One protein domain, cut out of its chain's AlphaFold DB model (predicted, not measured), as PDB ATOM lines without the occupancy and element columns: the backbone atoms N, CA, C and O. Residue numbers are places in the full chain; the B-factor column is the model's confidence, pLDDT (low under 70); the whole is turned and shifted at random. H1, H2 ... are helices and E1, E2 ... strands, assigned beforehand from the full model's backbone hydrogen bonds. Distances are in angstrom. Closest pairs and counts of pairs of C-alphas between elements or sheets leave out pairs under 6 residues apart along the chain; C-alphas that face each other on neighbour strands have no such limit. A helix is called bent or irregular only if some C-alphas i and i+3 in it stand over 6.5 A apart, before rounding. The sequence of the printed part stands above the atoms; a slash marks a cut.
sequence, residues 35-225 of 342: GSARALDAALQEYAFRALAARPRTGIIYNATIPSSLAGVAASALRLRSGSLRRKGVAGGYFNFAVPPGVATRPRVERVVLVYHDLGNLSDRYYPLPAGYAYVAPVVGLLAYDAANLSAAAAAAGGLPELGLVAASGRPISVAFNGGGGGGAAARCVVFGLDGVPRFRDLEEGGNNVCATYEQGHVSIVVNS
ATOM      1  N   GLY A  35     107.933 100.951  75.402       80.42
ATOM      2  CA  GLY A  35     108.926 101.208  76.449       80.42
ATOM      3  C   GLY A  35     109.768 102.476  76.266       80.42
ATOM      4  O   GLY A  35     110.535 102.800  77.166       80.42
ATOM      5  N   SER A  36     109.617 103.219  75.165       90.28
ATOM      6  CA  SER A  36     110.258 104.532  75.005       90.28
ATOM      7  C   SER A  36     109.603 105.620  75.866       90.28
ATOM      8  O   SER A  36     108.433 105.507  76.238       90.28
ATOM      9  N   ALA A  37     110.327 106.718  76.119       92.77
ATOM     10  CA  ALA A  37     109.786 107.898  76.799       92.77
ATOM     11  C   ALA A  37     108.534 108.459  76.097       92.77
ATOM     12  O   ALA A  37     107.552 108.787  76.749       92.77
ATOM     13  N   ARG A  38     108.506 108.460  74.758       91.94
ATOM     14  CA  ARG A  38     107.336 108.910  73.986       91.94
ATOM     15  C   ARG A  38     106.132 107.981  74.094       91.94
ATOM     16  O   ARG A  38     104.999 108.451  74.114       91.94
ATOM     17  N   ALA A  39     106.361 106.669  74.173       91.00
ATOM     18  CA  ALA A  39     105.281 105.725  74.445       91.00
ATOM     19  C   ALA A  39     104.725 105.918  75.866       91.00
ATOM     20  O   ALA A  39     103.517 105.797  76.070       91.00
ATOM     21  N   LEU A  40     105.585 106.261  76.835       94.01
ATOM     22  CA  LEU A  40     105.150 106.638  78.178       94.01
ATOM     23  C   LEU A  40     104.337 107.939  78.165       94.01
ATOM     24  O   LEU A  40     103.263 107.959  78.755       94.01
ATOM     25  N   ASP A  41     104.790 108.979  77.461       94.43
ATOM     26  CA  ASP A  41     104.064 110.251  77.336       94.43
ATOM     27  C   ASP A  41     102.645 110.044  76.791       94.43
ATOM     28  O   ASP A  41     101.680 110.554  77.361       94.43
ATOM     29  N   ALA A  42     102.503 109.238  75.733       91.85
ATOM     30  CA  ALA A  42     101.202 108.898  75.158       91.85
ATOM     31  C   ALA A  42     100.306 108.129  76.148       91.85
ATOM     32  O   ALA A  42      99.109 108.403  76.254       91.85
ATOM     33  N   ALA A  43     100.874 107.198  76.923       91.95
ATOM     34  CA  ALA A  43     100.126 106.463  77.943       91.95
ATOM     35  C   ALA A  43      99.681 107.373  79.103       91.95
ATOM     36  O   ALA A  43      98.525 107.324  79.530       91.95
ATOM     37  N   LEU A  44     100.570 108.237  79.609       94.73
ATOM     38  CA  LEU A  44     100.251 109.193  80.675       94.73
ATOM     39  C   LEU A  44      99.233 110.233  80.214       94.73
ATOM     40  O   LEU A  44      98.336 110.587  80.984       94.73
ATOM     41  N   GLN A  45      99.308 110.659  78.952       93.38
ATOM     42  CA  GLN A  45      98.267 111.460  78.326       93.38
ATOM     43  C   GLN A  45      96.916 110.736  78.403       93.38
ATOM     44  O   GLN A  45      95.951 111.317  78.895       93.38
ATOM     45  N   GLU A  46      96.823 109.472  77.989       90.91
ATOM     46  CA  GLU A  46      95.557 108.731  78.032       90.91
ATOM     47  C   GLU A  46      94.957 108.688  79.452       90.91
ATOM     48  O   GLU A  46      93.775 109.003  79.645       90.91
ATOM     49  N   TYR A  47      95.771 108.375  80.467       92.20
ATOM     50  CA  TYR A  47      95.318 108.346  81.862       92.20
ATOM     51  C   TYR A  47      94.889 109.728  82.370       92.20
ATOM     52  O   TYR A  47      93.845 109.851  83.017       92.20
ATOM     53  N   ALA A  48      95.647 110.778  82.050       93.27
ATOM     54  CA  ALA A  48      95.334 112.148  82.447       93.27
ATOM     55  C   ALA A  48      94.037 112.655  81.800       93.27
ATOM     56  O   ALA A  48      93.222 113.310  82.451       93.27
ATOM     57  N   PHE A  49      93.792 112.304  80.539       90.60
ATOM     58  CA  PHE A  49      92.565 112.673  79.842       90.60
ATOM     59  C   PHE A  49      91.350 111.885  80.324       90.60
ATOM     60  O   PHE A  49      90.261 112.452  80.413       90.60
ATOM     61  N   ARG A  50      91.520 110.614  80.704       89.36
ATOM     62  CA  ARG A  50      90.448 109.811  81.311       89.36
ATOM     63  C   ARG A  50      89.976 110.379  82.654       89.36
ATOM     64  O   ARG A  50      88.812 110.211  83.006       89.36
ATOM     65  N   ALA A  51      90.854 111.071  83.380       90.58
ATOM     66  CA  ALA A  51      90.507 111.753  84.626       90.58
ATOM     67  C   ALA A  51      89.676 113.031  84.417       90.58
ATOM     68  O   ALA A  51      89.029 113.511  85.352       90.58
ATOM     69  N   LEU A  52      89.654 113.588  83.202       88.89
ATOM     70  CA  LEU A  52      88.784 114.715  82.889       88.89
ATOM     71  C   LEU A  52      87.325 114.244  82.886       88.89
ATOM     72  O   LEU A  52      86.927 113.356  82.134       88.89
ATOM     73  N   ALA A  53      86.492 114.887  83.707       80.22
ATOM     74  CA  ALA A  53      85.048 114.676  83.669       80.22
ATOM     75  C   ALA A  53      84.479 114.986  82.271       80.22
ATOM     76  O   ALA A  53      85.069 115.746  81.508       80.22
ATOM     77  N   ALA A  54      83.262 114.519  81.969       80.58
ATOM     78  CA  ALA A  54      82.591 114.808  80.692       80.58
ATOM     79  C   ALA A  54      82.460 116.319  80.379       80.58
ATOM     80  O   ALA A  54      82.286 116.712  79.228       80.58
ATOM     81  N   ARG A  55      82.513 117.175  81.410       84.64
ATOM     82  CA  ARG A  55      82.507 118.643  81.312       84.64
ATOM     83  C   ARG A  55      83.563 119.220  82.264       84.64
ATOM     84  O   ARG A  55      83.209 119.684  83.349       84.64
ATOM     85  N   PRO A  56      84.855 119.173  81.903       88.78
ATOM     86  CA  PRO A  56      85.922 119.559  82.817       88.78
ATOM     87  C   PRO A  56      85.902 121.071  83.054       88.78
ATOM     88  O   PRO A  56      85.750 121.862  82.118       88.78
ATOM     89  N   ARG A  57      86.062 121.510  84.301       91.50
ATOM     90  CA  ARG A  57      86.140 122.938  84.636       91.50
ATOM     91  C   ARG A  57      87.525 123.473  84.274       91.50
ATOM     92  O   ARG A  57      88.526 122.772  84.363       91.50
ATOM     93  N   THR A  58      87.573 124.717  83.814       93.05
ATOM     94  CA  THR A  58      88.837 125.398  83.501       93.05
ATOM     95  C   THR A  58      89.546 125.777  84.799       93.05
ATOM     96  O   THR A  58      88.895 126.302  85.699       93.05
ATOM     97  N   GLY A  59      90.861 125.569  84.876       93.13
ATOM     98  CA  GLY A  59      91.676 125.961  86.032       93.13
ATOM     99  C   GLY A  59      91.636 124.990  87.214       93.13
ATOM    100  O   GLY A  59      92.195 125.307  88.253       93.13
ATOM    101  N   ILE A  60      90.991 123.829  87.065       93.83
ATOM    102  CA  ILE A  60      90.975 122.761  88.071       93.83
ATOM    103  C   ILE A  60      91.941 121.655  87.641       93.83
ATOM    104  O   ILE A  60      91.977 121.296  86.461       93.83
ATOM    105  N   ILE A  61      92.710 121.135  88.599       96.35
ATOM    106  CA  ILE A  61      93.613 119.998  88.409       96.35
ATOM    107  C   ILE A  61      92.827 118.695  88.582       96.35
ATOM    108  O   ILE A  61      92.105 118.524  89.563       96.35
ATOM    109  N   TYR A  62      92.992 117.776  87.635       96.01
ATOM    110  CA  TYR A  62      92.413 116.437  87.649       96.01
ATOM    111  C   TYR A  62      93.543 115.411  87.726       96.01
ATOM    112  O   TYR A  62      94.279 115.231  86.756       96.01
ATOM    113  N   ASN A  63      93.696 114.751  88.872       97.47
ATOM    114  CA  ASN A  63      94.723 113.725  89.053       97.47
ATOM    115  C   ASN A  63      94.330 112.436  88.328       97.47
ATOM    116  O   ASN A  63      93.195 111.971  88.446       97.47
ATOM    117  N   ALA A  64      95.276 111.862  87.591       95.55
ATOM    118  CA  ALA A  64      95.082 110.616  86.875       95.55
ATOM    119  C   ALA A  64      95.157 109.409  87.813       95.55
ATOM    120  O   ALA A  64      95.942 109.379  88.759       95.55
ATOM    121  N   THR A  65      94.375 108.374  87.512       95.89
ATOM    122  CA  THR A  65      94.550 107.058  88.133       95.89
ATOM    123  C   THR A  65      95.563 106.265  87.315       95.89
ATOM    124  O   THR A  65      95.263 105.840  86.199       95.89
ATOM    125  N   ILE A  66      96.759 106.090  87.872       95.70
ATOM    126  CA  ILE A  66      97.876 105.397  87.224       95.70
ATOM    127  C   ILE A  66      97.788 103.887  87.502       95.70
ATOM    128  O   ILE A  66      97.505 103.494  88.638       95.70
ATOM    129  N   PRO A  67      97.994 103.018  86.494       95.00
ATOM    130  CA  PRO A  67      97.995 101.570  86.689       95.00
ATOM    131  C   PRO A  67      99.189 101.113  87.537       95.00
ATOM    132  O   PRO A  67     100.250 101.735  87.543       95.00
ATOM    133  N   SER A  68      99.060  99.954  88.184       93.59
ATOM    134  CA  SER A  68     100.116  99.374  89.029       93.59
ATOM    135  C   SER A  68     101.425  99.073  88.287       93.59
ATOM    136  O   SER A  68     102.485  99.071  88.908       93.59
ATOM    137  N   SER A  69     101.389  98.863  86.968       91.42
ATOM    138  CA  SER A  69     102.588  98.685  86.133       91.42
ATOM    139  C   SER A  69     103.489  99.926  86.067       91.42
ATOM    140  O   SER A  69     104.663  99.801  85.727       91.42
ATOM    141  N   LEU A  70     102.951 101.101  86.403       93.79
ATOM    142  CA  LEU A  70     103.653 102.383  86.498       93.79
ATOM    143  C   LEU A  70     103.632 102.907  87.945       93.79
ATOM    144  O   LEU A  70     103.559 104.113  88.178       93.79
ATOM    145  N   ALA A  71     103.654 102.008  88.935       93.31
ATOM    146  CA  ALA A  71     103.664 102.391  90.342       93.31
ATOM    147  C   ALA A  71     104.801 103.384  90.653       93.31
ATOM    148  O   ALA A  71     105.948 103.183  90.255       93.31
ATOM    149  N   GLY A  72     104.466 104.453  91.379       92.03
ATOM    150  CA  GLY A  72     105.382 105.553  91.697       92.03
ATOM    151  C   GLY A  72     105.385 106.693  90.676       92.03
ATOM    152  O   GLY A  72     105.921 107.751  90.984       92.03
ATOM    153  N   VAL A  73     104.755 106.513  89.511       97.34
ATOM    154  CA  VAL A  73     104.507 107.599  88.557       97.34
ATOM    155  C   VAL A  73     103.213 108.315  88.925       97.34
ATOM    156  O   VAL A  73     102.219 107.675  89.277       97.34
ATOM    157  N   ALA A  74     103.196 109.638  88.796       98.02
ATOM    158  CA  ALA A  74     101.984 110.440  88.868       98.02
ATOM    159  C   ALA A  74     101.774 111.208  87.561       98.02
ATOM    160  O   ALA A  74     102.724 111.672  86.932       98.02
ATOM    161  N   ALA A  75     100.512 111.373  87.168       98.20
ATOM    162  CA  ALA A  75     100.147 112.303  86.114       98.20
ATOM    163  C   ALA A  75      98.866 113.050  86.468       98.20
ATOM    164  O   ALA A  75      97.989 112.512  87.148       98.20
ATOM    165  N   SER A  76      98.741 114.278  85.977       98.38
ATOM    166  CA  SER A  76      97.567 115.119  86.212       98.38
ATOM    167  C   SER A  76      97.270 115.986  84.997       98.38
ATOM    168  O   SER A  76      98.183 116.403  84.288       98.38
ATOM    169  N   ALA A  77      95.992 116.284  84.766       96.10
ATOM    170  CA  ALA A  77      95.529 117.165  83.700       96.10
ATOM    171  C   ALA A  77      95.005 118.495  84.255       96.10
ATOM    172  O   ALA A  77      94.190 118.529  85.178       96.10
ATOM    173  N   LEU A  78      95.392 119.600  83.620       96.09
ATOM    174  CA  LEU A  78      94.888 120.942  83.899       96.09
ATOM    175  C   LEU A  78      94.375 121.584  82.609       96.09
ATOM    176  O   LEU A  78      95.143 121.938  81.713       96.09
ATOM    177  N   ARG A  79      93.055 121.777  82.518       95.20
ATOM    178  CA  ARG A  79      92.436 122.429  81.357       95.20
ATOM    179  C   ARG A  79      92.454 123.946  81.490       95.20
ATOM    180  O   ARG A  79      91.919 124.498  82.452       95.20
ATOM    181  N   LEU A  80      92.955 124.635  80.468       96.02
ATOM    182  CA  LEU A  80      93.027 126.093  80.397       96.02
ATOM    183  C   LEU A  80      92.500 126.633  79.062       96.02
ATOM    184  O   LEU A  80      92.414 125.948  78.043       96.02
ATOM    185  N   ARG A  81      92.172 127.928  79.055       95.58
ATOM    186  CA  ARG A  81      92.026 128.700  77.815       95.58
ATOM    187  C   ARG A  81      93.400 129.219  77.410       95.58
ATOM    188  O   ARG A  81      94.046 129.877  78.224       95.58
ATOM    189  N   SER A  82      93.806 129.015  76.158       95.42
ATOM    190  CA  SER A  82      95.127 129.437  75.654       95.42
ATOM    191  C   SER A  82      95.403 130.928  75.875       95.42
ATOM    192  O   SER A  82      96.492 131.331  76.270       95.42
ATOM    193  N   GLY A  83      94.378 131.767  75.693       95.64
ATOM    194  CA  GLY A  83      94.463 133.197  75.966       95.64
ATOM    195  C   GLY A  83      94.682 133.527  77.446       95.64
ATOM    196  O   GLY A  83      95.338 134.519  77.742       95.64
ATOM    197  N   SER A  84      94.158 132.712  78.370       95.20
ATOM    198  CA  SER A  84      94.412 132.874  79.807       95.20
ATOM    199  C   SER A  84      95.822 132.426  80.164       95.20
ATOM    200  O   SER A  84      96.516 133.180  80.832       95.20
ATOM    201  N   LEU A  85      96.260 131.270  79.652       96.44
ATOM    202  CA  LEU A  85      97.635 130.788  79.804       96.44
ATOM    203  C   LEU A  85      98.639 131.861  79.354       96.44
ATOM    204  O   LEU A  85      99.501 132.260  80.125       96.44
ATOM    205  N   ARG A  86      98.442 132.456  78.170       96.15
ATOM    206  CA  ARG A  86      99.323 133.525  77.676       96.15
ATOM    207  C   ARG A  86      99.277 134.802  78.510       96.15
ATOM    208  O   ARG A  86     100.306 135.443  78.671       96.15
ATOM    209  N   ARG A  87      98.108 135.231  78.992       95.87
ATOM    210  CA  ARG A  87      97.991 136.506  79.728       95.87
ATOM    211  C   ARG A  87      98.372 136.401  81.200       95.87
ATOM    212  O   ARG A  87      98.856 137.378  81.751       95.87
ATOM    213  N   LYS A  88      98.086 135.265  81.834       95.35
ATOM    214  CA  LYS A  88      98.172 135.088  83.290       95.35
ATOM    215  C   LYS A  88      99.154 133.999  83.716       95.35
ATOM    216  O   LYS A  88      99.515 133.975  84.885       95.35
ATOM    217  N   GLY A  89      99.569 133.114  82.813       95.82
ATOM    218  CA  GLY A  89     100.290 131.903  83.191       95.82
ATOM    219  C   GLY A  89      99.394 130.933  83.964       95.82
ATOM    220  O   GLY A  89      98.176 130.890  83.742       95.82
ATOM    221  N   VAL A  90      99.993 130.182  84.888       95.79
ATOM    222  CA  VAL A  90      99.282 129.358  85.874       95.79
ATOM    223  C   VAL A  90      99.553 129.923  87.267       95.79
ATOM    224  O   VAL A  90     100.628 129.741  87.832       95.79
ATOM    225  N   ALA A  91      98.579 130.665  87.797       83.77
ATOM    226  CA  ALA A  91      98.683 131.297  89.109       83.77
ATOM    227  C   ALA A  91      98.775 130.239  90.223       83.77
ATOM    228  O   ALA A  91      98.025 129.268  90.200       83.77
ATOM    229  N   GLY A  92      99.675 130.445  91.188       83.34
ATOM    230  CA  GLY A  92      99.922 129.501  92.288       83.34
ATOM    231  C   GLY A  92     100.821 128.313  91.927       83.34
ATOM    232  O   GLY A  92     101.144 127.523  92.806       83.34
ATOM    233  N   GLY A  93     101.257 128.210  90.667       89.34
ATOM    234  CA  GLY A  93     102.040 127.078  90.178       89.34
ATOM    235  C   GLY A  93     101.177 125.873  89.791       89.34
ATOM    236  O   GLY A  93      99.986 125.791  90.089       89.34
ATOM    237  N   TYR A  94     101.792 124.943  89.071       96.25
ATOM    238  CA  TYR A  94     101.226 123.662  88.679       96.25
ATOM    239  C   TYR A  94     102.197 122.562  89.099       96.25
ATOM    240  O   TYR A  94     103.139 122.252  88.370       96.25
ATOM    241  N   PHE A  95     101.991 122.029  90.306       96.21
ATOM    242  CA  PHE A  95     102.966 121.174  90.988       96.21
ATOM    243  C   PHE A  95     104.330 121.877  91.060       96.21
ATOM    244  O   PHE A  95     104.428 122.963  91.627       96.21
ATOM    245  N   ASN A  96     105.361 121.304  90.443       95.40
ATOM    246  CA  ASN A  96     106.709 121.862  90.399       95.40
ATOM    247  C   ASN A  96     106.848 123.051  89.437       95.40
ATOM    248  O   ASN A  96     107.832 123.779  89.520       95.40
ATOM    249  N   PHE A  97     105.899 123.255  88.517       97.17
ATOM    250  CA  PHE A  97     106.030 124.215  87.422       97.17
ATOM    251  C   PHE A  97     105.378 125.563  87.741       97.17
ATOM    252  O   PHE A  97     104.153 125.689  87.804       97.17
ATOM    253  N   ALA A  98     106.183 126.615  87.835       95.75
ATOM    254  CA  ALA A  98     105.723 127.995  87.809       95.75
ATOM    255  C   ALA A  98     105.683 128.491  86.355       95.75
ATOM    256  O   ALA A  98     106.706 128.808  85.750       95.75
ATOM    257  N   VAL A  99     104.480 128.555  85.779       97.10
ATOM    258  CA  VAL A  99     104.276 128.987  84.388       97.10
ATOM    259  C   VAL A  99     103.957 130.486  84.361       97.10
ATOM    260  O   VAL A  99     102.851 130.863  84.764       97.10
ATOM    261  N   PRO A 100     104.865 131.362  83.889       96.36
ATOM    262  CA  PRO A 100     104.646 132.804  83.924       96.36
ATOM    263  C   PRO A 100     103.727 133.298  82.790       96.36
ATOM    264  O   PRO A 100     103.488 132.598  81.799       96.36
ATOM    265  N   PRO A 101     103.251 134.555  82.873       96.27
ATOM    266  CA  PRO A 101     102.654 135.246  81.736       96.27
ATOM    267  C   PRO A 101     103.577 135.272  80.506       96.27
ATOM    268  O   PRO A 101     104.782 135.513  80.596       96.27
ATOM    269  N   GLY A 102     102.980 135.085  79.331       95.51
ATOM    270  CA  GLY A 102     103.647 135.080  78.029       95.51
ATOM    271  C   GLY A 102     103.887 133.692  77.438       95.51
ATOM    272  O   GLY A 102     104.126 133.601  76.233       95.51
ATOM    273  N   VAL A 103     103.738 132.624  78.229       96.84
ATOM    274  CA  VAL A 103     103.778 131.245  77.725       96.84
ATOM    275  C   VAL A 103     102.574 130.990  76.820       96.84
ATOM    276  O   VAL A 103     101.424 131.212  77.200       96.84
ATOM    277  N   ALA A 104     102.827 130.547  75.593       95.68
ATOM    278  CA  ALA A 104     101.792 130.321  74.593       95.68
ATOM    279  C   ALA A 104     101.979 128.973  73.900       95.68
ATOM    280  O   ALA A 104     103.100 128.488  73.768       95.68
ATOM    281  N   THR A 105     100.874 128.400  73.422       95.85
ATOM    282  CA  THR A 105     100.909 127.187  72.606       95.85
ATOM    283  C   THR A 105     101.245 127.515  71.151       95.85
ATOM    284  O   THR A 105     100.844 128.565  70.629       95.85
ATOM    285  N   ARG A 106     101.920 126.591  70.473       94.25
ATOM    286  CA  ARG A 106     102.142 126.574  69.028       94.25
ATOM    287  C   ARG A 106     101.726 125.201  68.475       94.25
ATOM    288  O   ARG A 106     102.310 124.211  68.902       94.25
ATOM    289  N   PRO A 107     100.753 125.128  67.549       94.59
ATOM    290  CA  PRO A 107      99.908 126.226  67.071       94.59
ATOM    291  C   PRO A 107      98.994 126.808  68.170       94.59
ATOM    292  O   PRO A 107      98.848 126.269  69.272       94.59
ATOM    293  N   ARG A 108      98.382 127.963  67.886       93.66
ATOM    294  CA  ARG A 108      97.416 128.582  68.800       93.66
ATOM    295  C   ARG A 108      96.073 127.868  68.682       93.66
ATOM    296  O   ARG A 108      95.457 127.893  67.624       93.66
ATOM    297  N   VAL A 109      95.587 127.343  69.797       94.21
ATOM    298  CA  VAL A 109      94.274 126.685  69.903       94.21
ATOM    299  C   VAL A 109      93.358 127.455  70.847       94.21
ATOM    300  O   VAL A 109      93.810 128.373  71.531       94.21
ATOM    301  N   GLU A 110      92.067 127.130  70.923       94.41
ATOM    302  CA  GLU A 110      91.151 127.819  71.846       94.41
ATOM    303  C   GLU A 110      91.278 127.319  73.297       94.41
ATOM    304  O   GLU A 110      91.163 128.089  74.263       94.41
ATOM    305  N   ARG A 111      91.501 126.015  73.462       94.29
ATOM    306  CA  ARG A 111      91.615 125.317  74.745       94.29
ATOM    307  C   ARG A 111      92.830 124.409  74.707       94.29
ATOM    308  O   ARG A 111      93.092 123.773  73.697       94.29
ATOM    309  N   VAL A 112      93.539 124.366  75.821       95.23
ATOM    310  CA  VAL A 112      94.729 123.541  76.013       95.23
ATOM    311  C   VAL A 112      94.548 122.726  77.281       95.23
ATOM    312  O   VAL A 112      93.956 123.210  78.250       95.23
ATOM    313  N   VAL A 113      95.045 121.500  77.275       95.75
ATOM    314  CA  VAL A 113      95.264 120.728  78.497       95.75
ATOM    315  C   VAL A 113      96.764 120.630  78.715       95.75
ATOM    316  O   VAL A 113      97.497 120.234  77.813       95.75
ATOM    317  N   LEU A 114      97.201 121.037  79.902       97.58
ATOM    318  CA  LEU A 114      98.551 120.801  80.387       97.58
ATOM    319  C   LEU A 114      98.555 119.478  81.145       97.58
ATOM    320  O   LEU A 114      97.752 119.305  82.066       97.58
ATOM    321  N   VAL A 115      99.439 118.564  80.769       97.84
ATOM    322  CA  VAL A 115      99.644 117.303  81.479       97.84
ATOM    323  C   VAL A 115     100.950 117.402  82.253       97.84
ATOM    324  O   VAL A 115     101.991 117.719  81.680       97.84
ATOM    325  N   TYR A 116     100.853 117.196  83.562       98.66
ATOM    326  CA  TYR A 116     101.988 117.086  84.468       98.66
ATOM    327  C   TYR A 116     102.383 115.619  84.590       98.66
ATOM    328  O   TYR A 116     101.487 114.784  84.715       98.66
ATOM    329  N   HIS A 117     103.683 115.334  84.597       98.24
ATOM    330  CA  HIS A 117     104.254 114.021  84.890       98.24
ATOM    331  C   HIS A 117     105.189 114.117  86.101       98.24
ATOM    332  O   HIS A 117     105.945 115.076  86.216       98.24
ATOM    333  N   ASP A 118     105.197 113.087  86.938       98.36
ATOM    334  CA  ASP A 118     106.252 112.801  87.910       98.36
ATOM    335  C   ASP A 118     106.649 111.343  87.733       98.36
ATOM    336  O   ASP A 118     105.822 110.458  87.943       98.36
ATOM    337  N   LEU A 119     107.879 111.083  87.294       97.63
ATOM    338  CA  LEU A 119     108.321 109.724  86.994       97.63
ATOM    339  C   LEU A 119     108.889 108.988  88.207       97.63
ATOM    340  O   LEU A 119     109.153 107.786  88.108       97.63
ATOM    341  N   GLY A 120     109.091 109.673  89.336       95.09
ATOM    342  CA  GLY A 120     109.623 109.064  90.550       95.09
ATOM    343  C   GLY A 120     110.865 108.205  90.282       95.09
ATOM    344  O   GLY A 120     111.794 108.599  89.570       95.09
ATOM    345  N   ASN A 121     110.847 106.974  90.790       92.55
ATOM    346  CA  ASN A 121     111.945 106.010  90.648       92.55
ATOM    347  C   ASN A 121     112.140 105.480  89.215       92.55
ATOM    348  O   ASN A 121     113.143 104.828  88.943       92.55
ATOM    349  N   LEU A 122     111.208 105.740  88.292       94.53
ATOM    350  CA  LEU A 122     111.327 105.338  86.887       94.53
ATOM    351  C   LEU A 122     112.053 106.378  86.024       94.53
ATOM    352  O   LEU A 122     112.215 106.157  84.826       94.53
ATOM    353  N   SER A 123     112.523 107.476  86.620       95.56
ATOM    354  CA  SER A 123     113.251 108.549  85.934       95.56
ATOM    355  C   SER A 123     114.387 108.028  85.045       95.56
ATOM    356  O   SER A 123     114.354 108.238  83.835       95.56
ATOM    357  N   ASP A 124     115.329 107.269  85.614       93.51
ATOM    358  CA  ASP A 124     116.506 106.743  84.899       93.51
ATOM    359  C   ASP A 124     116.152 105.713  83.812       93.51
ATOM    360  O   ASP A 124     116.831 105.595  82.796       93.51
ATOM    361  N   ARG A 125     115.023 105.011  83.968       93.55
ATOM    362  CA  ARG A 125     114.555 104.029  82.982       93.55
ATOM    363  C   ARG A 125     114.123 104.681  81.669       93.55
ATOM    364  O   ARG A 125     114.329 104.095  80.609       93.55
ATOM    365  N   TYR A 126     113.468 105.840  81.741       94.22
ATOM    366  CA  TYR A 126     112.918 106.527  80.565       94.22
ATOM    367  C   TYR A 126     113.804 107.670  80.072       94.22
ATOM    368  O   TYR A 126     113.792 107.973  78.879       94.22
ATOM    369  N   TYR A 127     114.597 108.254  80.965       95.89
ATOM    370  CA  TYR A 127     115.563 109.304  80.670       95.89
ATOM    371  C   TYR A 127     116.938 108.889  81.210       95.89
ATOM    372  O   TYR A 127     117.367 109.381  82.247       95.89
ATOM    373  N   PRO A 128     117.642 107.957  80.548       94.30
ATOM    374  CA  PRO A 128     118.959 107.534  81.005       94.30
ATOM    375  C   PRO A 128     119.963 108.687  80.903       94.30
ATOM    376  O   PRO A 128     120.017 109.407  79.898       94.30
ATOM    377  N   LEU A 129     120.781 108.855  81.940       94.29
ATOM    378  CA  LEU A 129     121.821 109.879  81.968       94.29
ATOM    379  C   LEU A 129     123.134 109.387  81.332       94.29
ATOM    380  O   LEU A 129     123.445 108.194  81.367       94.29
ATOM    381  N   PRO A 130     123.957 110.299  80.781       93.08
ATOM    382  CA  PRO A 130     125.339 109.998  80.432       93.08
ATOM    383  C   PRO A 130     126.143 109.523  81.648       93.08
ATOM    384  O   PRO A 130     125.878 109.919  82.785       93.08
ATOM    385  N   ALA A 131     127.183 108.727  81.391       92.47
ATOM    386  CA  ALA A 131     128.070 108.226  82.434       92.47
ATOM    387  C   ALA A 131     128.656 109.369  83.287       92.47
ATOM    388  O   ALA A 131     129.083 110.400  82.766       92.47
ATOM    389  N   GLY A 132     128.689 109.159  84.604       90.42
ATOM    390  CA  GLY A 132     129.182 110.143  85.567       90.42
ATOM    391  C   GLY A 132     128.123 111.111  86.092       90.42
ATOM    392  O   GLY A 132     128.464 111.922  86.939       90.42
ATOM    393  N   TYR A 133     126.860 111.027  85.669       93.06
ATOM    394  CA  TYR A 133     125.761 111.783  86.277       93.06
ATOM    395  C   TYR A 133     124.774 110.864  86.995       93.06
ATOM    396  O   TYR A 133     124.531 109.744  86.556       93.06
ATOM    397  N   ALA A 134     124.167 111.366  88.070       92.99
ATOM    398  CA  ALA A 134     123.071 110.700  88.766       92.99
ATOM    399  C   ALA A 134     121.964 111.692  89.122       92.99
ATOM    400  O   ALA A 134     122.240 112.850  89.450       92.99
ATOM    401  N   TYR A 135     120.717 111.225  89.088       93.81
ATOM    402  CA  TYR A 135     119.559 111.981  89.555       93.81
ATOM    403  C   TYR A 135     119.603 112.199  91.068       93.81
ATOM    404  O   TYR A 135     119.892 111.282  91.832       93.81
ATOM    405  N   VAL A 136     119.252 113.411  91.494       92.38
ATOM    406  CA  VAL A 136     119.001 113.751  92.908       92.38
ATOM    407  C   VAL A 136     117.577 114.258  93.147       92.38
ATOM    408  O   VAL A 136     117.200 114.559  94.276       92.38
ATOM    409  N   ALA A 137     116.784 114.341  92.081       93.88
ATOM    410  CA  ALA A 137     115.359 114.620  92.090       93.88
ATOM    411  C   ALA A 137     114.674 113.717  91.047       93.88
ATOM    412  O   ALA A 137     115.343 113.248  90.123       93.88
ATOM    413  N   PRO A 138     113.361 113.458  91.154       96.21
ATOM    414  CA  PRO A 138     112.636 112.770  90.093       96.21
ATOM    415  C   PRO A 138     112.584 113.621  88.818       96.21
ATOM    416  O   PRO A 138     112.732 114.846  88.847       96.21
ATOM    417  N   VAL A 139     112.389 112.972  87.676       97.86
ATOM    418  CA  VAL A 139     112.097 113.637  86.408       97.86
ATOM    419  C   VAL A 139     110.625 114.023  86.399       97.86
ATOM    420  O   VAL A 139     109.748 113.159  86.445       97.86
ATOM    421  N   VAL A 140     110.362 115.326  86.311       98.13
ATOM    422  CA  VAL A 140     109.013 115.879  86.174       98.13
ATOM    423  C   VAL A 140     108.806 116.428  84.771       98.13
ATOM    424  O   VAL A 140     109.717 116.996  84.171       98.13
ATOM    425  N   GLY A 141     107.606 116.251  84.232       98.11
ATOM    426  CA  GLY A 141     107.251 116.621  82.865       98.11
ATOM    427  C   GLY A 141     106.113 117.626  82.811       98.11
ATOM    428  O   GLY A 141     105.198 117.593  83.635       98.11
ATOM    429  N   LEU A 142     106.154 118.501  81.813       98.15
ATOM    430  CA  LEU A 142     105.037 119.359  81.442       98.15
ATOM    431  C   LEU A 142     104.869 119.310  79.930       98.15
ATOM    432  O   LEU A 142     105.738 119.791  79.206       98.15
ATOM    433  N   LEU A 143     103.736 118.781  79.471       97.48
ATOM    434  CA  LEU A 143     103.366 118.709  78.057       97.48
ATOM    435  C   LEU A 143     102.019 119.394  77.817       97.48
ATOM    436  O   LEU A 143     101.167 119.451  78.708       97.48
ATOM    437  N   ALA A 144     101.814 119.926  76.613       96.67
ATOM    438  CA  ALA A 144     100.576 120.594  76.229       96.67
ATOM    439  C   ALA A 144      99.896 119.895  75.058       96.67
ATOM    440  O   ALA A 144     100.546 119.495  74.100       96.67
ATOM    441  N   TYR A 145      98.570 119.825  75.105       95.50
ATOM    442  CA  TYR A 145      97.762 119.154  74.089       95.50
ATOM    443  C   TYR A 145      96.550 119.996  73.693       95.50
ATOM    444  O   TYR A 145      96.002 120.747  74.513       95.50
ATOM    445  N   ASP A 146      96.119 119.865  72.438       93.13
ATOM    446  CA  ASP A 146      94.906 120.512  71.942       93.13
ATOM    447  C   ASP A 146      93.682 119.932  72.644       93.13
ATOM    448  O   ASP A 146      93.442 118.732  72.626       93.13
ATOM    449  N   ALA A 147      92.894 120.803  73.265       89.19
ATOM    450  CA  ALA A 147      91.695 120.443  74.000       89.19
ATOM    451  C   ALA A 147      90.446 121.153  73.459       89.19
ATOM    452  O   ALA A 147      89.482 121.357  74.205       89.19
ATOM    453  N   ALA A 148      90.455 121.577  72.191       83.80
ATOM    454  CA  ALA A 148      89.279 122.139  71.535       83.80
ATOM    455  C   ALA A 148      88.122 121.124  71.496       83.80
ATOM    456  O   ALA A 148      86.997 121.464  71.858       83.80
ATOM    457  N   ASN A 149      88.424 119.864  71.163       78.33
ATOM    458  CA  ASN A 149      87.452 118.776  71.047       78.33
ATOM    459  C   ASN A 149      87.736 117.652  72.056       78.33
ATOM    460  O   ASN A 149      88.242 116.590  71.707       78.33
ATOM    461  N   LEU A 150      87.374 117.878  73.323       74.90
ATOM    462  CA  LEU A 150      87.444 116.866  74.386       74.90
ATOM    463  C   LEU A 150      86.251 115.903  74.315       74.90
ATOM    464  O   LEU A 150      85.380 115.919  75.185       74.90
ATOM    465  N   SER A 151      86.169 115.083  73.271       70.88
ATOM    466  CA  SER A 151      85.273 113.926  73.313       70.88
ATOM    467  C   SER A 151      86.005 112.752  73.968       70.88
ATOM    468  O   SER A 151      87.202 112.563  73.761       70.88
ATOM    469  N   ALA A 152      85.288 111.942  74.754       60.83
ATOM    470  CA  ALA A 152      85.861 110.724  75.334       60.83
ATOM    471  C   ALA A 152      86.426 109.791  74.245       60.83
ATOM    472  O   ALA A 152      87.450 109.150  74.449       60.83
ATOM    473  N   ALA A 153      85.794 109.781  73.067       57.50
ATOM    474  CA  ALA A 153      86.277 109.065  71.894       57.50
ATOM    475  C   ALA A 153      87.620 109.607  71.384       57.50
ATOM    476  O   ALA A 153      88.504 108.812  71.103       57.50
ATOM    477  N   ALA A 154      87.810 110.929  71.310       62.67
ATOM    478  CA  ALA A 154      89.077 111.512  70.866       62.67
ATOM    479  C   ALA A 154      90.221 111.215  71.848       62.67
ATOM    480  O   ALA A 154      91.324 110.903  71.422       62.67
ATOM    481  N   ALA A 155      89.946 111.235  73.157       61.02
ATOM    482  CA  ALA A 155      90.929 110.828  74.158       61.02
ATOM    483  C   ALA A 155      91.295 109.334  74.047       61.02
ATOM    484  O   ALA A 155      92.460 108.981  74.192       61.02
ATOM    485  N   ALA A 156      90.316 108.470  73.758       62.03
ATOM    486  CA  ALA A 156      90.518 107.024  73.641       62.03
ATOM    487  C   ALA A 156      91.136 106.579  72.299       62.03
ATOM    488  O   ALA A 156      91.780 105.539  72.242       62.03
ATOM    489  N   ALA A 157      90.947 107.336  71.215       61.79
ATOM    490  CA  ALA A 157      91.318 106.935  69.852       61.79
ATOM    491  C   ALA A 157      92.800 107.171  69.484       61.79
ATOM    492  O   ALA A 157      93.134 107.183  68.301       61.79
ATOM    493  N   GLY A 158      93.687 107.347  70.470       64.06
ATOM    494  CA  GLY A 158      95.120 107.603  70.246       64.06
ATOM    495  C   GLY A 158      95.641 108.916  70.830       64.06
ATOM    496  O   GLY A 158      96.715 109.364  70.439       64.06
ATOM    497  N   GLY A 159      94.898 109.527  71.757       70.78
ATOM    498  CA  GLY A 159      95.273 110.790  72.381       70.78
ATOM    499  C   GLY A 159      94.941 112.011  71.523       70.78
ATOM    500  O   GLY A 159      94.453 111.923  70.396       70.78
ATOM    501  N   LEU A 160      95.167 113.189  72.098       81.82
ATOM    502  CA  LEU A 160      94.977 114.465  71.412       81.82
ATOM    503  C   LEU A 160      96.294 114.997  70.844       81.82
ATOM    504  O   LEU A 160      97.353 114.702  71.400       81.82
ATOM    505  N   PRO A 161      96.242 115.825  69.783       88.15
ATOM    506  CA  PRO A 161      97.441 116.396  69.186       88.15
ATOM    507  C   PRO A 161      98.282 117.152  70.215       88.15
ATOM    508  O   PRO A 161      97.783 118.038  70.917       88.15
ATOM    509  N   GLU A 162      99.566 116.805  70.287       92.35
ATOM    510  CA  GLU A 162     100.548 117.541  71.074       92.35
ATOM    511  C   GLU A 162     100.753 118.938  70.473       92.35
ATOM    512  O   GLU A 162     100.832 119.130  69.258       92.35
ATOM    513  N   LEU A 163     100.813 119.937  71.343       94.62
ATOM    514  CA  LEU A 163     101.148 121.320  71.025       94.62
ATOM    515  C   LEU A 163     102.536 121.607  71.574       94.62
ATOM    516  O   LEU A 163     102.931 120.968  72.531       94.62
ATOM    517  N   GLY A 164     103.239 122.612  71.060       94.42
ATOM    518  CA  GLY A 164     104.442 123.135  71.711       94.42
ATOM    519  C   GLY A 164     104.115 124.271  72.679       94.42
ATOM    520  O   GLY A 164     103.400 125.199  72.301       94.42
ATOM    521  N   LEU A 165     104.658 124.269  73.896       94.69
ATOM    522  CA  LEU A 165     104.710 125.464  74.749       94.69
ATOM    523  C   LEU A 165     105.972 126.268  74.471       94.69
ATOM    524  O   LEU A 165     107.065 125.714  74.418       94.69
ATOM    525  N   VAL A 166     105.816 127.586  74.350       92.21
ATOM    526  CA  VAL A 166     106.936 128.510  74.157       92.21
ATOM    527  C   VAL A 166     106.776 129.717  75.070       92.21
ATOM    528  O   VAL A 166     105.756 130.416  75.034       92.21
ATOM    529  N   ALA A 167     107.811 129.986  75.863       93.43
ATOM    530  CA  ALA A 167     107.950 131.169  76.707       93.43
ATOM    531  C   ALA A 167     108.270 132.436  75.884       93.43
ATOM    532  O   ALA A 167     109.367 132.989  75.927       93.43
ATOM    533  N   ALA A 168     107.293 132.920  75.112       87.67
ATOM    534  CA  ALA A 168     107.491 134.010  74.151       87.67
ATOM    535  C   ALA A 168     107.778 135.390  74.779       87.67
ATOM    536  O   ALA A 168     108.210 136.295  74.073       87.67
ATOM    537  N   SER A 169     107.528 135.574  76.079       87.96
ATOM    538  CA  SER A 169     107.880 136.801  76.814       87.96
ATOM    539  C   SER A 169     109.358 136.875  77.207       87.96
ATOM    540  O   SER A 169     109.767 137.881  77.777       87.96
ATOM    541  N   GLY A 170     110.139 135.813  76.974       88.91
ATOM    542  CA  GLY A 170     111.515 135.696  77.464       88.91
ATOM    543  C   GLY A 170     111.622 135.345  78.953       88.91
ATOM    544  O   GLY A 170     112.725 135.148  79.448       88.91
ATOM    545  N   ARG A 171     110.495 135.222  79.671       93.99
ATOM    546  CA  ARG A 171     110.468 134.745  81.061       93.99
ATOM    547  C   ARG A 171     110.368 133.215  81.078       93.99
ATOM    548  O   ARG A 171     109.383 132.709  80.538       93.99
ATOM    549  N   PRO A 172     111.331 132.488  81.671       94.90
ATOM    550  CA  PRO A 172     111.321 131.030  81.666       94.90
ATOM    551  C   PRO A 172     110.189 130.462  82.527       94.90
ATOM    552  O   PRO A 172     109.699 131.101  83.455       94.90
ATOM    553  N   ILE A 173     109.787 129.235  82.216       95.51
ATOM    554  CA  ILE A 173     109.041 128.375  83.128       95.51
ATOM    555  C   ILE A 173     110.040 127.890  84.180       95.51
ATOM    556  O   ILE A 173     111.010 127.210  83.834       95.51
ATOM    557  N   SER A 174     109.808 128.243  85.442       95.40
ATOM    558  CA  SER A 174     110.644 127.781  86.552       95.40
ATOM    559  C   SER A 174     110.098 126.460  87.094       95.40
ATOM    560  O   SER A 174     108.885 126.282  87.221       95.40
ATOM    561  N   VAL A 175     110.992 125.529  87.409       96.01
ATOM    562  CA  VAL A 175     110.691 124.194  87.931       96.01
ATOM    563  C   VAL A 175     111.387 124.049  89.274       96.01
ATOM    564  O   VAL A 175     112.611 123.965  89.324       96.01
ATOM    565  N   ALA A 176     110.619 124.066  90.358       93.93
ATOM    566  CA  ALA A 176     111.151 123.998  91.714       93.93
ATOM    567  C   ALA A 176     111.059 122.572  92.269       93.93
ATOM    568  O   ALA A 176     110.011 121.926  92.173       93.93
ATOM    569  N   PHE A 177     112.137 122.090  92.884       92.26
ATOM    570  CA  PHE A 177     112.182 120.782  93.537       92.26
ATOM    571  C   PHE A 177     112.316 120.954  95.052       92.26
ATOM    572  O   PHE A 177     113.242 121.603  95.541       92.26
ATOM    573  N   ASN A 178     111.386 120.363  95.805       81.33
ATOM    574  CA  ASN A 178     111.430 120.385  97.264       81.33
ATOM    575  C   ASN A 178     112.621 119.557  97.775       81.33
ATOM    576  O   ASN A 178     112.953 118.520  97.204       81.33
ATOM    577  N   GLY A 179     113.267 120.057  98.834       60.35
ATOM    578  CA  GLY A 179     114.544 119.580  99.369       60.35
ATOM    579  C   GLY A 179     114.698 118.060  99.505       60.35
ATOM    580  O   GLY A 179     113.777 117.350  99.895       60.35
ATOM    581  N   GLY A 180     115.911 117.583  99.219       53.66
ATOM    582  CA  GLY A 180     116.319 116.188  99.415       53.66
ATOM    583  C   GLY A 180     117.589 115.828  98.645       53.66
ATOM    584  O   GLY A 180     118.458 115.140  99.169       53.66
ATOM    585  N   GLY A 181     117.759 116.372  97.441       52.17
ATOM    586  CA  GLY A 181     119.031 116.327  96.734       52.17
ATOM    587  C   GLY A 181     119.925 117.420  97.280       52.17
ATOM    588  O   GLY A 181     119.619 118.592  97.072       52.17
ATOM    589  N   GLY A 182     120.975 117.065  98.020       50.04
ATOM    590  CA  GLY A 182     121.971 118.015  98.494       50.04
ATOM    591  C   GLY A 182     122.473 118.852  97.326       50.04
ATOM    592  O   GLY A 182     123.336 118.401  96.575       50.04
ATOM    593  N   GLY A 183     121.924 120.063  97.189       53.28
ATOM    594  CA  GLY A 183     122.414 121.131  96.330       53.28
ATOM    595  C   GLY A 183     123.762 121.606  96.851       53.28
ATOM    596  O   GLY A 183     123.940 122.768  97.192       53.28
ATOM    597  N   GLY A 184     124.706 120.678  96.996       59.73
ATOM    598  CA  GLY A 184     126.110 121.002  97.033       59.73
ATOM    599  C   GLY A 184     126.473 121.656  95.709       59.73
ATOM    600  O   GLY A 184     125.756 121.533  94.714       59.73
ATOM    601  N   ALA A 185     127.620 122.321  95.697       65.23
ATOM    602  CA  ALA A 185     128.124 123.123  94.584       65.23
ATOM    603  C   ALA A 185     128.200 122.408  93.208       65.23
ATOM    604  O   ALA A 185     128.538 123.040  92.214       65.23
ATOM    605  N   ALA A 186     127.895 121.109  93.134       80.91
ATOM    606  CA  ALA A 186     127.913 120.285  91.929       80.91
ATOM    607  C   ALA A 186     126.522 119.968  91.328       80.91
ATOM    608  O   ALA A 186     126.461 119.271  90.313       80.91
ATOM    609  N   ALA A 187     125.416 120.420  91.933       90.49
ATOM    610  CA  ALA A 187     124.073 120.164  91.407       90.49
ATOM    611  C   ALA A 187     123.779 121.000  90.150       90.49
ATOM    612  O   ALA A 187     124.049 122.199  90.102       90.49
ATOM    613  N   ARG A 188     123.204 120.361  89.129       92.96
ATOM    614  CA  ARG A 188     122.813 120.984  87.858       92.96
ATOM    615  C   ARG A 188     121.405 120.561  87.471       92.96
ATOM    616  O   ARG A 188     120.978 119.447  87.760       92.96
ATOM    617  N   CYS A 189     120.712 121.421  86.745       95.19
ATOM    618  CA  CYS A 189     119.500 121.048  86.037       95.19
ATOM    619  C   CYS A 189     119.838 120.168  84.837       95.19
ATOM    620  O   CYS A 189     120.825 120.406  84.136       95.19
ATOM    621  N   VAL A 190     118.966 119.215  84.535       96.43
ATOM    622  CA  VAL A 190     118.929 118.527  83.245       96.43
ATOM    623  C   VAL A 190     117.547 118.721  82.634       96.43
ATOM    624  O   VAL A 190     116.531 118.506  83.294       96.43
ATOM    625  N   VAL A 191     117.511 119.180  81.386       97.32
ATOM    626  CA  VAL A 191     116.283 119.419  80.622       97.32
ATOM    627  C   VAL A 191     116.290 118.513  79.401       97.32
ATOM    628  O   VAL A 191     117.225 118.553  78.604       97.32
ATOM    629  N   PHE A 192     115.233 117.731  79.243       96.70
ATOM    630  CA  PHE A 192     114.979 116.883  78.092       96.70
ATOM    631  C   PHE A 192     113.868 117.514  77.268       96.70
ATOM    632  O   PHE A 192     112.737 117.685  77.737       96.70
ATOM    633  N   GLY A 193     114.204 117.873  76.034       90.26
ATOM    634  CA  GLY A 193     113.206 118.285  75.066       90.26
ATOM    635  C   GLY A 193     112.398 117.096  74.553       90.26
ATOM    636  O   GLY A 193     112.487 115.960  75.020       90.26
ATOM    637  N   LEU A 194     111.634 117.376  73.510       86.33
ATOM    638  CA  LEU A 194     110.851 116.402  72.757       86.33
ATOM    639  C   LEU A 194     111.697 115.382  71.971       86.33
ATOM    640  O   LEU A 194     111.171 114.347  71.554       86.33
ATOM    641  N   ASP A 195     112.978 115.687  71.770       86.19
ATOM    642  CA  ASP A 195     114.012 114.833  71.182       86.19
ATOM    643  C   ASP A 195     114.599 113.826  72.190       86.19
ATOM    644  O   ASP A 195     115.276 112.885  71.785       86.19
ATOM    645  N   GLY A 196     114.338 114.007  73.490       86.00
ATOM    646  CA  GLY A 196     114.870 113.163  74.562       86.00
ATOM    647  C   GLY A 196     116.359 113.373  74.850       86.00
ATOM    648  O   GLY A 196     116.933 112.630  75.642       86.00
ATOM    649  N   VAL A 197     116.998 114.376  74.242       90.34
ATOM    650  CA  VAL A 197     118.432 114.633  74.428       90.34
ATOM    651  C   VAL A 197     118.646 115.454  75.709       90.34
ATOM    652  O   VAL A 197     118.051 116.529  75.837       90.34
ATOM    653  N   PRO A 198     119.498 115.005  76.654       95.00
ATOM    654  CA  PRO A 198     119.765 115.741  77.887       95.00
ATOM    655  C   PRO A 198     120.518 117.045  77.614       95.00
ATOM    656  O   PRO A 198     121.575 117.054  76.983       95.00
ATOM    657  N   ARG A 199     120.013 118.154  78.158       96.23
ATOM    658  CA  ARG A 199     120.687 119.459  78.161       96.23
ATOM    659  C   ARG A 199     120.926 119.901  79.598       96.23
ATOM    660  O   ARG A 199     119.980 120.227  80.314       96.23
ATOM    661  N   PHE A 200     122.189 119.928  80.011       94.75
ATOM    662  CA  PHE A 200     122.575 120.336  81.362       94.75
ATOM    663  C   PHE A 200     122.650 121.858  81.478       94.75
ATOM    664  O   PHE A 200     123.204 122.527  80.605       94.75
ATOM    665  N   ARG A 201     122.121 122.412  82.568       93.90
ATOM    666  CA  ARG A 201     122.108 123.851  82.863       93.90
ATOM    667  C   ARG A 201     122.387 124.087  84.342       93.90
ATOM    668  O   ARG A 201     122.169 123.197  85.158       93.90
ATOM    669  N   ASP A 202     122.875 125.268  84.677       92.29
ATOM    670  CA  ASP A 202     123.003 125.692  86.070       92.29
ATOM    671  C   ASP A 202     121.618 125.902  86.705       92.29
ATOM    672  O   ASP A 202     120.626 126.125  86.001       92.29
ATOM    673  N   LEU A 203     121.554 125.774  88.034       91.48
ATOM    674  CA  LEU A 203     120.374 126.146  88.817       91.48
ATOM    675  C   LEU A 203     120.118 127.660  88.680       91.48
ATOM    676  O   LEU A 203     121.045 128.432  88.439       91.48
ATOM    677  N   GLU A 204     118.868 128.089  88.839       89.67
ATOM    678  CA  GLU A 204     118.510 129.510  88.826       89.67
ATOM    679  C   GLU A 204     119.159 130.235  90.021       89.67
ATOM    680  O   GLU A 204     119.076 129.776  91.162       89.67
ATOM    681  N   GLU A 205     119.827 131.364  89.766       80.49
ATOM    682  CA  GLU A 205     120.549 132.115  90.800       80.49
ATOM    683  C   GLU A 205     119.612 132.546  91.939       80.49
ATOM    684  O   GLU A 205     118.553 133.132  91.721       80.49
ATOM    685  N   GLY A 206     119.998 132.233  93.179       72.31
ATOM    686  CA  GLY A 206     119.190 132.493  94.376       72.31
ATOM    687  C   GLY A 206     118.021 131.521  94.595       72.31
ATOM    688  O   GLY A 206     117.428 131.522  95.673       72.31
ATOM    689  N   GLY A 207     117.703 130.665  93.618       68.01
ATOM    690  CA  GLY A 207     116.694 129.619  93.731       68.01
ATOM    691  C   GLY A 207     117.306 128.293  94.170       68.01
ATOM    692  O   GLY A 207     117.852 127.553  93.352       68.01
ATOM    693  N   ASN A 208     117.168 127.936  95.451       80.66
ATOM    694  CA  ASN A 208     117.547 126.598  95.915       80.66
ATOM    695  C   ASN A 208     116.741 125.541  95.140       80.66
ATOM    696  O   ASN A 208     115.524 125.462  95.294       80.66
ATOM    697  N   ASN A 209     117.426 124.726  94.331       89.97
ATOM    698  CA  ASN A 209     116.837 123.647  93.529       89.97
ATOM    699  C   ASN A 209     115.752 124.111  92.534       89.97
ATOM    700  O   ASN A 209     114.747 123.423  92.333       89.97
ATOM    701  N   VAL A 210     115.954 125.275  91.908       93.70
ATOM    702  CA  VAL A 210     115.070 125.793  90.855       93.70
ATOM    703  C   VAL A 210     115.755 125.701  89.494       93.70
ATOM    704  O   VAL A 210     116.901 126.112  89.333       93.70
ATOM    705  N   CYS A 211     115.042 125.167  88.505       95.51
ATOM    706  CA  CYS A 211     115.492 125.033  87.124       95.51
ATOM    707  C   CYS A 211     114.673 125.904  86.179       95.51
ATOM    708  O   CYS A 211     113.462 126.010  86.332       95.51
ATOM    709  N   ALA A 212     115.304 126.453  85.142       94.79
ATOM    710  CA  ALA A 212     114.632 127.258  84.126       94.79
ATOM    711  C   ALA A 212     114.523 126.510  82.785       94.79
ATOM    712  O   ALA A 212     115.517 126.008  82.253       94.79
ATOM    713  N   THR A 213     113.325 126.491  82.194       95.11
ATOM    714  CA  THR A 213     113.088 126.011  80.822       95.11
ATOM    715  C   THR A 213     112.225 126.991  80.026       95.11
ATOM    716  O   THR A 213     111.390 127.702  80.572       95.11
ATOM    717  N   TYR A 214     112.418 127.043  78.710       94.39
ATOM    718  CA  TYR A 214     111.664 127.920  77.798       94.39
ATOM    719  C   TYR A 214     110.654 127.160  76.933       94.39
ATOM    720  O   TYR A 214     109.848 127.774  76.226       94.39
ATOM    721  N   GLU A 215     110.708 125.834  77.003       92.55
ATOM    722  CA  GLU A 215     109.954 124.897  76.182       92.55
ATOM    723  C   GLU A 215     109.342 123.814  77.075       92.55
ATOM    724  O   GLU A 215     109.748 123.626  78.227       92.55
ATOM    725  N   GLN A 216     108.352 123.109  76.535       95.11
ATOM    726  CA  GLN A 216     107.802 121.916  77.175       95.11
ATOM    727  C   GLN A 216     108.783 120.745  77.135       95.11
ATOM    728  O   GLN A 216     109.678 120.702  76.290       95.11
ATOM    729  N   GLY A 217     108.567 119.766  78.005       96.30
ATOM    730  CA  GLY A 217     109.417 118.587  78.101       96.30
ATOM    731  C   GLY A 217     109.571 118.139  79.543       96.30
ATOM    732  O   GLY A 217     108.669 118.339  80.359       96.30
ATOM    733  N   HIS A 218     110.723 117.548  79.841       97.99
ATOM    734  CA  HIS A 218     111.012 116.945  81.134       97.99
ATOM    735  C   HIS A 218     112.235 117.586  81.780       97.99
ATOM    736  O   HIS A 218     113.196 117.944  81.102       97.99
ATOM    737  N   VAL A 219     112.198 117.762  83.096       97.69
ATOM    738  CA  VAL A 219     113.225 118.468  83.863       97.69
ATOM    739  C   VAL A 219     113.526 117.696  85.140       97.69
ATOM    740  O   VAL A 219     112.632 117.110  85.748       97.69
ATOM    741  N   SER A 220     114.788 117.701  85.556       96.52
ATOM    742  CA  SER A 220     115.222 117.171  86.847       96.52
ATOM    743  C   SER A 220     116.508 117.848  87.326       96.52
ATOM    744  O   SER A 220     117.062 118.705  86.631       96.52
ATOM    745  N   ILE A 221     117.001 117.437  88.495       94.85
ATOM    746  CA  ILE A 221     118.292 117.840  89.053       94.85
ATOM    747  C   ILE A 221     119.201 116.617  89.120       94.85
ATOM    748  O   ILE A 221     118.798 115.532  89.547       94.85
ATOM    749  N   VAL A 222     120.448 116.819  88.713       94.09
ATOM    750  CA  VAL A 222     121.502 115.809  88.693       94.09
ATOM    751  C   VAL A 222     122.758 116.326  89.377       94.09
ATOM    752  O   VAL A 222     122.973 117.532  89.491       94.09
ATOM    753  N   VAL A 223     123.620 115.406  89.783       92.38
ATOM    754  CA  VAL A 223     124.973 115.694  90.274       92.38
ATOM    755  C   VAL A 223     125.988 114.883  89.486       92.38
ATOM    756  O   VAL A 223     125.665 113.825  88.946       92.38
ATOM    757  N   ASN A 224     127.224 115.375  89.422       87.71
ATOM    758  CA  ASN A 224     128.329 114.617  88.852       87.71
ATOM    759  C   ASN A 224     128.832 113.576  89.872       87.71
ATOM    760  O   ASN A 224     129.454 113.921  90.876       87.71
ATOM    761  N   SER A 225     128.566 112.301  89.606       75.95
ATOM    762  CA  SER A 225     128.953 111.149  90.423       75.95
ATOM    763  C   SER A 225     130.448 110.828  90.389       75.95
ATOM    764  O   SER A 225     130.900 110.041  91.216       75.95
TER     765      SER A 225
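AT A GLANCE: This is residues 35 to 225 of the 342 residues of an uncharacterized protein of Zea mays (UniProt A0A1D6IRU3). A large, strongly twisted antiparallel sheet of ten strands, branched at E6 and E12, makes the body, and a small antiparallel sheet of E8 and E11 lies partly face to face with it in a loose sandwich. The longest helix, H1, crosses one face over E4, with H3 on the same face; H2 is on the opposite face, beside E3, and small H4 packs on residues 46 to 50 of H1. The printed part has 191 residues with four named helices and twelve named strands, in the order H1 E1 E2 H2 E3 E4 H3 E5 E6 H4 E7 E8 E9 E10 E11 E12; the class is mixed, helices and strands. It is compact, radius of gyration of the C-alphas 16.0 A, and spans 47 by 39 by 26 A.

HOW THE PARTS SIT: The N and O pairs named here are within hydrogen-bond range. E6, residues 140 to 146, has E4, 111 to 118, on one side (N 115 and O 143, 2.8 A), and E7, 162 to 167 (N 163 and O 144, 2.8 A), and E12, 217 to 224 (N 219 and O 140, 2.8 A), on the other side. E4 has E2, 74 to 81, on the other side from E6 (N 78 and O 114, 2.8 A), and E2 has edge strand E1, 61 to 63, on the other side from E4 (N 62 and O 77, 2.8 A); E1 and E2 form a hairpin. Edge strand E3, 103 to 106, pairs with E7 (N 106 and O 164, 2.7 A). E12 bends by 51 degrees at residue 221; E5, 133 to 135, pairs with it (N 223 and O 134, 2.9 A), and E9, 187 to 192, is on its other side (N 192 and O 218, 2.8 A), in a hairpin with E10, 198 to 201 (N 189 and O 201, 2.8 A). E8, 173 to 176, and E11, 210 to 213 (N 175 and O 211, 2.7 A), make the sandwich's second sheet, the best planes 43 degrees apart; C-alphas 189 and 211 are the closest of E9 and E11, 5.8 A. H1, 37 to 50, at a height of 8.4 A over the sheet, runs across the strands, only just, at 61 degrees to E4 on the local plane. H4, 152 to 156, touches H1, the closest C-alphas those of Phe 49 and Ala 155, 6.2 A. H2, 82 to 88, is on the opposite face, over none of the strands; C-alphas 86 and 103 are its closest with E3, 5.0 A. H3, 120 to 126, on the same face as H1, is close to H1 but not clearly touching, C-alphas 37 and 126 being 5.1 A apart; it is irregular, C-alphas 121 and 124 being 7.4 A apart. Every O i to N i+4 pair is within range in H1, H2 and H4; in H3 1 of 3 is, beside 3 of 4 O i to N i+3 pairs.

IN THESE COORDINATES: H1 begins at C-alpha 37 (109.786, 107.898, 76.799) and measures 19.9 A. E2 measures 23.6 A, E4 23.3 A and E6 20.6 A. E12 measures 22.1 A and ends at C-alpha 224 (128.329, 114.617, 88.852).

THE WHOLE: The two C-alphas farthest apart, of Ala 153 and Ala 185, are 49.6 A apart. The printed part has no cut. The link H2 to E3, residues 89 to 102, is long; its residues 97 to 98 pair antiparallel with residues 174 to 175 of E8. Mean pLDDT of the printed part is 90.0; residues 152 to 158, 179 to 185 and 207 are under 70.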